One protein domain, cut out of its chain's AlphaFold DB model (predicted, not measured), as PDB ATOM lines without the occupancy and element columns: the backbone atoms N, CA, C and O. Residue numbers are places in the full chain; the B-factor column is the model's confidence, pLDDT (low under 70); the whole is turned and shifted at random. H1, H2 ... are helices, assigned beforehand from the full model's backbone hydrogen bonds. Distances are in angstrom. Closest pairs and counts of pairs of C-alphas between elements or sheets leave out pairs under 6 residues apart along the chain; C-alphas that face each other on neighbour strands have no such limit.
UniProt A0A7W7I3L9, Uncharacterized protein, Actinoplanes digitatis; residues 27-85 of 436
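What this domain is: This is residues 27 to 85 of the 436 residues of an uncharacterized protein of Actinoplanes digitatis (UniProt A0A7W7I3L9). Two helices, H2 and H3, open as a wide V from the two-residue link between them, and H1 runs across the opening of the V, from near H3 toward H2. After H3 the printed part folds back through residues 73 to 80, and the short H4 sits in the gap between the three longer helices, against H3. The printed part has 59 residues with four named helices, H1, H2, H3 and H4 in chain order, and no named strand; the class is all helix. The whole is compact, with a radius of gyration of the C-alphas of 11.2 A, and the C-alphas span 33 by 23 by 19 A.

How they stand to each other: H1, residues 27 to 40, is close to but not clearly touching H2, residues 45 to 54; their closest C-alphas, those of Trp 39 and Arg 48, are 7.3 A apart. These two run opposite ways at a shallow tilt of 34.6 degrees, only just short of steep. H1 and H3, residues 57 to 72, only just touch, with 3 pairs of C-alphas within 8 A, through residues 29 to 32 of H1 and 63 to 66 of H3. Their closest C-alphas, those of Val 32 and Leu 63, are 7.4 A apart, and their lines are about perpendicular at 78 degrees. H2 and H3 are apart, although they follow each other in the chain. H4, residues 81 to 84, touches H3 at residues 63 to 67 of H3, with the closest C-alphas, those of Leu 63 and Ala 81, 6.0 A apart. H4 is close to but not clearly touching H1, where the closest C-alphas are those of Leu 36 and Ala 81, at 6.5 A. It is also close to but not clearly touching H2, where the closest are those of Arg 52 and Val 84, at 6.6 A. In H1, H2 and H3 every O i to N i+4 pair is within hydrogen-bond range; H4 is too short for such a pair, and its one O i to N i+3 pair is within range.

Where its parts are: H1 begins at C-alpha 27, at (-16.318, -34.360, -82.808), and measures 20.2 A from first to last C-alpha. H2 measures 14.4 A. H3, the longest helix with 16 residues, begins at C-alpha 57, at (-18.951, -28.486, -103.197), and measures 22.9 A. H4 measures 5.2 A and ends at C-alpha 84, at (-24.304, -39.931, -100.958).

The domain as a whole: The two C-alphas farthest apart, those of Gly 46 and Asp 73, are 32.8 A from each other. The printed part, residues 27 to 85, has no cut. The links H1 to H2 and H2 to H3 are tight, and the link H3 to H4, eight residues, is short. The mean pLDDT of the printed part is 80.4; residue 72 and residues 76 to 79 are under 70.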
ATOM      1  N   GLY A  27     -15.095 -35.113 -82.532       77.00
ATOM      2  CA  GLY A  27     -16.318 -34.360 -82.808       77.00
ATOM      3  C   GLY A  27     -16.698 -34.296 -84.293       77.00
ATOM      4  O   GLY A  27     -17.880 -34.420 -84.610       77.00
ATOM      5  N   GLN A  28     -15.736 -34.171 -85.215       76.19
ATOM      6  CA  GLN A  28     -16.036 -34.140 -86.656       76.19
ATOM      7  C   GLN A  28     -16.552 -35.494 -87.150       76.19
ATOM      8  O   GLN A  28     -17.516 -35.553 -87.915       76.19
ATOM      9  N   ASP A  29     -15.958 -36.580 -86.651       80.88
ATOM     10  CA  ASP A  29     -16.380 -37.945 -86.962       80.88
ATOM     11  C   ASP A  29     -17.831 -38.196 -86.539       80.88
ATOM     12  O   ASP A  29     -18.625 -38.718 -87.320       80.88
ATOM     13  N   ALA A  30     -18.202 -37.753 -85.334       82.44
ATOM     14  CA  ALA A  30     -19.558 -37.909 -84.815       82.44
ATOM     15  C   ALA A  30     -20.607 -37.169 -85.666       82.44
ATOM     16  O   ALA A  30     -21.710 -37.684 -85.869       82.44
ATOM     17  N   VAL A  31     -20.273 -35.986 -86.196       81.75
ATOM     18  CA  VAL A  31     -21.172 -35.214 -87.072       81.75
ATOM     19  C   VAL A  31     -21.376 -35.923 -88.410       81.75
ATOM     20  O   VAL A  31     -22.515 -36.038 -88.873       81.75
ATOM     21  N   VAL A  32     -20.306 -36.437 -89.026       83.19
ATOM     22  CA  VAL A  32     -20.430 -37.158 -90.300       83.19
ATOM     23  C   VAL A  32     -21.128 -38.503 -90.114       83.19
ATOM     24  O   VAL A  32     -21.983 -38.857 -90.922       83.19
ATOM     25  N   ASP A  33     -20.865 -39.222 -89.027       84.31
ATOM     26  CA  ASP A  33     -21.606 -40.442 -88.700       84.31
ATOM     27  C   ASP A  33     -23.094 -40.176 -88.482       84.31
ATOM     28  O   ASP A  33     -23.937 -40.938 -88.963       84.31
ATOM     29  N   ALA A  34     -23.442 -39.080 -87.804       84.56
ATOM     30  CA  ALA A  34     -24.830 -38.666 -87.652       84.56
ATOM     31  C   ALA A  34     -25.469 -38.353 -89.017       84.56
ATOM     32  O   ALA A  34     -26.594 -38.793 -89.275       84.56
ATOM     33  N   PHE A  35     -24.739 -37.670 -89.912       88.50
ATOM     34  CA  PHE A  35     -25.169 -37.402 -91.289       88.50
ATOM     35  C   PHE A  35     -25.435 -38.696 -92.052       88.50
ATOM     36  O   PHE A  35     -26.524 -38.881 -92.594       88.50
ATOM     37  N   LEU A  36     -24.471 -39.614 -92.068       86.75
ATOM     38  CA  LEU A  36     -24.571 -40.873 -92.802       86.75
ATOM     39  C   LEU A  36     -25.644 -41.791 -92.211       86.75
ATOM     40  O   LEU A  36     -26.372 -42.454 -92.949       86.75
ATOM     41  N   GLY A  37     -25.815 -41.771 -90.889       87.50
ATOM     42  CA  GLY A  37     -26.913 -42.443 -90.207       87.50
ATOM     43  C   GLY A  37     -28.283 -41.898 -90.614       87.50
ATOM     44  O   GLY A  37     -29.204 -42.681 -90.842       87.50
ATOM     45  N   ALA A  38     -28.429 -40.576 -90.745       85.44
ATOM     46  CA  ALA A  38     -29.654 -39.963 -91.257       85.44
ATOM     47  C   ALA A  38     -29.872 -40.280 -92.746       85.44
ATOM     48  O   ALA A  38     -30.978 -40.650 -93.130       85.44
ATOM     49  N   TRP A  39     -28.813 -40.223 -93.558       88.25
ATOM     50  CA  TRP A  39     -28.839 -40.559 -94.983       88.25
ATOM     51  C   TRP A  39     -29.316 -41.994 -95.238       88.25
ATOM     52  O   TRP A  39     -30.168 -42.215 -96.096       88.25
ATOM     53  N   ARG A  40     -28.832 -42.971 -94.459       87.00
ATOM     54  CA  ARG A  40     -29.259 -44.376 -94.572       87.00
ATOM     55  C   ARG A  40     -30.754 -44.576 -94.326       87.00
ATOM     56  O   ARG A  40     -31.345 -45.442 -94.959       87.00
ATOM     57  N   ARG A  41     -31.358 -43.766 -93.449       87.50
ATOM     58  CA  ARG A  41     -32.793 -43.823 -93.112       87.50
ATOM     59  C   ARG A  41     -33.697 -43.123 -94.133       87.50
ATOM     60  O   ARG A  41     -34.913 -43.125 -93.977       87.50
ATOM     61  N   LEU A  42     -33.129 -42.497 -95.165       86.50
ATOM     62  CA  LEU A  42     -33.904 -41.957 -96.276       86.50
ATOM     63  C   LEU A  42     -34.417 -43.110 -97.143       86.50
ATOM     64  O   LEU A  42     -33.682 -43.593 -98.003       86.50
ATOM     65  N   ASP A  43     -35.667 -43.527 -96.964       81.38
ATOM     66  CA  ASP A  43     -36.260 -44.605 -97.776       81.38
ATOM     67  C   ASP A  43     -36.710 -44.123 -99.161       81.38
ATOM     68  O   ASP A  43     -36.796 -44.891-100.118       81.38
ATOM     69  N   ARG A  44     -36.976 -42.821 -99.302       86.56
ATOM     70  CA  ARG A  44     -37.486 -42.244-100.545       86.56
ATOM     71  C   ARG A  44     -36.361 -41.696-101.407       86.56
ATOM     72  O   ARG A  44     -35.622 -40.794-101.013       86.56
ATOM     73  N   GLN A  45     -36.305 -42.168-102.649       82.81
ATOM     74  CA  GLN A  45     -35.348 -41.701-103.657       82.81
ATOM     75  C   GLN A  45     -35.436 -40.181-103.916       82.81
ATOM     76  O   GLN A  45     -34.420 -39.541-104.198       82.81
ATOM     77  N   GLY A  46     -36.625 -39.586-103.762       88.25
ATOM     78  CA  GLY A  46     -36.824 -38.136-103.863       88.25
ATOM     79  C   GLY A  46     -36.082 -37.346-102.779       88.25
ATOM     80  O   GLY A  46     -35.438 -36.344-103.085       88.25
ATOM     81  N   ASP A  47     -36.088 -37.829-101.536       82.75
ATOM     82  CA  ASP A  47     -35.429 -37.147-100.417       82.75
ATOM     83  C   ASP A  47     -33.904 -37.283-100.504       82.75
ATOM     84  O   ASP A  47     -33.180 -36.306-100.311       82.75
ATOM     85  N   ARG A  48     -33.409 -38.455-100.932       86.19
ATOM     86  CA  ARG A  48     -31.986 -38.649-101.271       86.19
ATOM     87  C   ARG A  48     -31.524 -37.683-102.364       86.19
ATOM     88  O   ARG A  48     -30.454 -37.090-102.252       86.19
ATOM     89  N   THR A  49     -32.340 -37.487-103.400       83.25
ATOM     90  CA  THR A  49     -32.050 -36.531-104.481       83.25
ATOM     91  C   THR A  49     -31.999 -35.088-103.969       83.25
ATOM     92  O   THR A  49     -31.084 -34.355-104.336       83.25
ATOM     93  N   ARG A  50     -32.923 -34.685-103.085       79.62
ATOM     94  CA  ARG A  50     -32.927 -33.338-102.485       79.62
ATOM     95  C   ARG A  50     -31.694 -33.081-101.628       79.62
ATOM     96  O   ARG A  50     -31.045 -32.052-101.800       79.62
ATOM     97  N   VAL A  51     -31.341 -34.027-100.756       81.50
ATOM     98  CA  VAL A  51     -30.136 -33.921 -99.918       81.50
ATOM     99  C   VAL A  51     -28.886 -33.828-100.794       81.50
ATOM    100  O   VAL A  51     -28.065 -32.946-100.574       81.50
ATOM    101  N   ARG A  52     -28.783 -34.643-101.854       86.50
ATOM    102  CA  ARG A  52     -27.699 -34.541-102.849       86.50
ATOM    103  C   ARG A  52     -27.593 -33.160-103.478       86.50
ATOM    104  O   ARG A  52     -26.497 -32.623-103.560       86.50
ATOM    105  N   SER A  53     -28.713 -32.591-103.921       80.62
ATOM    106  CA  SER A  53     -28.723 -31.263-104.544       80.62
ATOM    107  C   SER A  53     -28.435 -30.120-103.571       80.62
ATOM    108  O   SER A  53     -28.029 -29.051-104.010       80.62
ATOM    109  N   ALA A  54     -28.653 -30.334-102.270       82.19
ATOM    110  CA  ALA A  54     -28.395 -29.343-101.232       82.19
ATOM    111  C   ALA A  54     -26.937 -29.351-100.742       82.19
ATOM    112  O   ALA A  54     -26.519 -28.405-100.075       82.19
ATOM    113  N   LEU A  55     -26.161 -30.398-101.054       82.88
ATOM    114  CA  LEU A  55     -24.748 -30.453-100.692       82.88
ATOM    115  C   LEU A  55     -23.951 -29.434-101.499       82.88
ATOM    116  O   LEU A  55     -23.922 -29.461-102.730       82.88
ATOM    117  N   THR A  56     -23.237 -28.566-100.794       83.19
ATOM    118  CA  THR A  56     -22.264 -27.677-101.428       83.19
ATOM    119  C   THR A  56     -21.018 -28.460-101.850       83.19
ATOM    120  O   THR A  56     -20.712 -29.526-101.308       83.19
ATOM    121  N   HIS A  57     -20.237 -27.907-102.784       76.88
ATOM    122  CA  HIS A  57     -18.951 -28.486-103.197       76.88
ATOM    123  C   HIS A  57     -18.034 -28.795-101.996       76.88
ATOM    124  O   HIS A  57     -17.409 -29.852-101.930       76.88
ATOM    125  N   TYR A  58     -18.009 -27.898-101.008       77.25
ATOM    126  CA  TYR A  58     -17.217 -28.048 -99.791       77.25
ATOM    127  C   TYR A  58     -17.696 -29.189 -98.896       77.25
ATOM    128  O   TYR A  58     -16.877 -29.952 -98.393       77.25
ATOM    129  N   GLN A  59     -19.010 -29.355 -98.746       81.50
ATOM    130  CA  GLN A  59     -19.593 -30.463 -97.984       81.50
ATOM    131  C   GLN A  59     -19.344 -31.810 -98.670       81.50
ATOM    132  O   GLN A  59     -19.038 -32.801 -98.010       81.50
ATOM    133  N   GLY A  60     -19.390 -31.839-100.006       83.69
ATOM    134  CA  GLY A  60     -18.970 -33.005-100.782       83.69
ATOM    135  C   GLY A  60     -17.496 -33.350-100.548       83.69
ATOM    136  O   GLY A  60     -17.155 -34.496-100.264       83.69
ATOM    137  N   ARG A  61     -16.606 -32.354-100.585       78.81
ATOM    138  CA  ARG A  61     -15.174 -32.554-100.321       78.81
ATOM    139  C   ARG A  61     -14.905 -33.041 -98.893       78.81
ATOM    140  O   ARG A  61     -14.103 -33.952 -98.709       78.81
ATOM    141  N   ALA A  62     -15.602 -32.479 -97.914       77.12
ATOM    142  CA  ALA A  62     -15.584 -32.905 -96.520       77.12
ATOM    143  C   ALA A  62     -15.950 -34.398 -96.381       77.12
ATOM    144  O   ALA A  62     -15.171 -35.184 -95.841       77.12
ATOM    145  N   LEU A  63     -17.064 -34.831 -96.977       83.75
ATOM    146  CA  LEU A  63     -17.467 -36.242 -96.992       83.75
ATOM    147  C   LEU A  63     -16.421 -37.179 -97.611       83.75
ATOM    148  O   LEU A  63     -16.200 -38.276 -97.101       83.75
ATOM    149  N   LEU A  64     -15.749 -36.750 -98.682       81.19
ATOM    150  CA  LEU A  64     -14.680 -37.532 -99.311       81.19
ATOM    151  C   LEU A  64     -13.432 -37.639 -98.423       81.19
ATOM    152  O   LEU A  64     -12.833 -38.712 -98.332       81.19
ATOM    153  N   ILE A  65     -13.051 -36.552 -97.741       80.69
ATOM    154  CA  ILE A  65     -11.945 -36.551 -96.769       80.69
ATOM    155  C   ILE A  65     -12.261 -37.505 -95.612       80.69
ATOM    156  O   ILE A  65     -11.411 -38.311 -95.232       80.69
ATOM    157  N   TYR A  66     -13.495 -37.463 -95.108       83.12
ATOM    158  CA  TYR A  66     -13.978 -38.364 -94.066       83.12
ATOM    159  C   TYR A  66     -13.907 -39.839 -94.486       83.12
ATOM    160  O   TYR A  66     -13.318 -40.652 -93.772       83.12
ATOM    161  N   CYS A  67     -14.436 -40.177 -95.671       78.31
ATOM    162  CA  CYS A  67     -14.339 -41.526 -96.241       78.31
ATOM    163  C   CYS A  67     -12.894 -42.018 -96.293       78.31
ATOM    164  O   CYS A  67     -12.598 -43.136 -95.874       78.31
ATOM    165  N   ARG A  68     -11.986 -41.167 -96.786       76.75
ATOM    166  CA  ARG A  68     -10.568 -41.499 -96.902       76.75
ATOM    167  C   ARG A  68      -9.938 -41.778 -95.538       76.75
ATOM    168  O   ARG A  68      -9.202 -42.751 -95.427       76.75
ATOM    169  N   ARG A  69     -10.217 -40.956 -94.519       80.75
ATOM    170  CA  ARG A  69      -9.700 -41.163 -93.155       80.75
ATOM    171  C   ARG A  69     -10.195 -42.485 -92.570       80.75
ATOM    172  O   ARG A  69      -9.380 -43.345 -92.264       80.75
ATOM    173  N   ARG A  70     -11.516 -42.701 -92.543       79.44
ATOM    174  CA  ARG A  70     -12.140 -43.950 -92.061       79.44
ATOM    175  C   ARG A  70     -11.594 -45.195 -92.753       79.44
ATOM    176  O   ARG A  70     -11.408 -46.219 -92.103       79.44
ATOM    177  N   TRP A  71     -11.326 -45.095 -94.055       73.88
ATOM    178  CA  TRP A  71     -10.731 -46.183 -94.823       73.88
ATOM    179  C   TRP A  71      -9.283 -46.467 -94.406       73.88
ATOM    180  O   TRP A  71      -8.945 -47.626 -94.187       73.88
ATOM    181  N   MET A  72      -8.449 -45.432 -94.248       67.00
ATOM    182  CA  MET A  72      -7.070 -45.592 -93.757       67.00
ATOM    183  C   MET A  72      -7.021 -46.162 -92.333       67.00
ATOM    184  O   MET A  72      -6.105 -46.917 -92.021       67.00
ATOM    185  N   ASP A  73      -8.027 -45.860 -91.512       76.94
ATOM    186  CA  ASP A  73      -8.146 -46.348 -90.134       76.94
ATOM    187  C   ASP A  73      -8.768 -47.755 -90.029       76.94
ATOM    188  O   ASP A  73      -8.954 -48.261 -88.923       76.94
ATOM    189  N   GLY A  74      -9.141 -48.388 -91.151       76.94
ATOM    190  CA  GLY A  74      -9.767 -49.718 -91.164       76.94
ATOM    191  C   GLY A  74     -11.149 -49.772 -90.500       76.94
ATOM    192  O   GLY A  74     -11.589 -50.838 -90.073       76.94
ATOM    193  N   ARG A  75     -11.838 -48.632 -90.378       74.12
ATOM    194  CA  ARG A  75     -13.138 -48.535 -89.704       74.12
ATOM    195  C   ARG A  75     -14.287 -48.881 -90.650       74.12
ATOM    196  O   ARG A  75     -14.303 -48.480 -91.817       74.12
ATOM    197  N   GLU A  76     -15.296 -49.569 -90.122       68.81
ATOM    198  CA  GLU A  76     -16.534 -49.840 -90.851       68.81
ATOM    199  C   GLU A  76     -17.246 -48.543 -91.278       68.81
ATOM    200  O   GLU A  76     -17.114 -47.479 -90.664       68.81
ATOM    201  N   GLY A  77     -17.991 -48.625 -92.383       67.88
ATOM    202  CA  GLY A  77     -18.742 -47.497 -92.938       67.88
ATOM    203  C   GLY A  77     -17.913 -46.470 -93.719       67.88
ATOM    204  O   GLY A  77     -18.450 -45.459 -94.175       67.88
ATOM    205  N   ALA A  78     -16.622 -46.733 -93.960       67.81
ATOM    206  CA  ALA A  78     -15.740 -45.858 -94.739       67.81
ATOM    207  C   ALA A  78     -16.280 -45.508 -96.139       67.81
ATOM    208  O   ALA A  78     -15.989 -44.442 -96.671       67.81
ATOM    209  N   PHE A  79     -17.105 -46.375 -96.730       69.81
ATOM    210  CA  PHE A  79     -17.689 -46.164 -98.053       69.81
ATOM    211  C   PHE A  79     -19.134 -45.663 -98.032       69.81
ATOM    212  O   PHE A  79     -19.733 -45.501 -99.098       69.81
ATOM    213  N   ASP A  80     -19.707 -45.407 -96.858       76.38
ATOM    214  CA  ASP A  80     -21.103 -44.994 -96.744       76.38
ATOM    215  C   ASP A  80     -21.327 -43.600 -97.321       76.38
ATOM    216  O   ASP A  80     -22.346 -43.370 -97.977       76.38
ATOM    217  N   ALA A  81     -20.354 -42.689 -97.193       74.75
ATOM    218  CA  ALA A  81     -20.475 -41.381 -97.830       74.75
ATOM    219  C   ALA A  81     -20.355 -41.440 -99.354       74.75
ATOM    220  O   ALA A  81     -20.900 -40.571-100.025       74.75
ATOM    221  N   LEU A  82     -19.757 -42.493 -99.929       75.50
ATOM    222  CA  LEU A  82     -19.781 -42.671-101.385       75.50
ATOM    223  C   LEU A  82     -21.203 -42.884-101.912       75.50
ATOM    224  O   LEU A  82     -21.511 -42.444-103.015       75.50
ATOM    225  N   SER A  83     -22.094 -43.485-101.113       80.44
ATOM    226  CA  SER A  83     -23.507 -43.653-101.488       80.44
ATOM    227  C   SER A  83     -24.272 -42.327-101.566       80.44
ATOM    228  O   SER A  83     -25.331 -42.246-102.198       80.44
ATOM    229  N   VAL A  84     -23.737 -41.278-100.934       80.38
ATOM    230  CA  VAL A  84     -24.304 -39.931-100.958       80.38
ATOM    231  C   VAL A  84     -24.099 -39.306-102.331       80.38
ATOM    232  O   VAL A  84     -24.973 -38.584-102.782       80.38
ATOM    233  N   PHE A  85     -23.031 -39.641-103.056       79.38
ATOM    234  CA  PHE A  85     -22.781 -39.091-104.386       79.38
ATOM    235  C   PHE A  85     -23.572 -39.834-105.468       79.38
ATOM    236  O   PHE A  85     -23.697 -41.058-105.456       79.38
TER     237      PHE A  85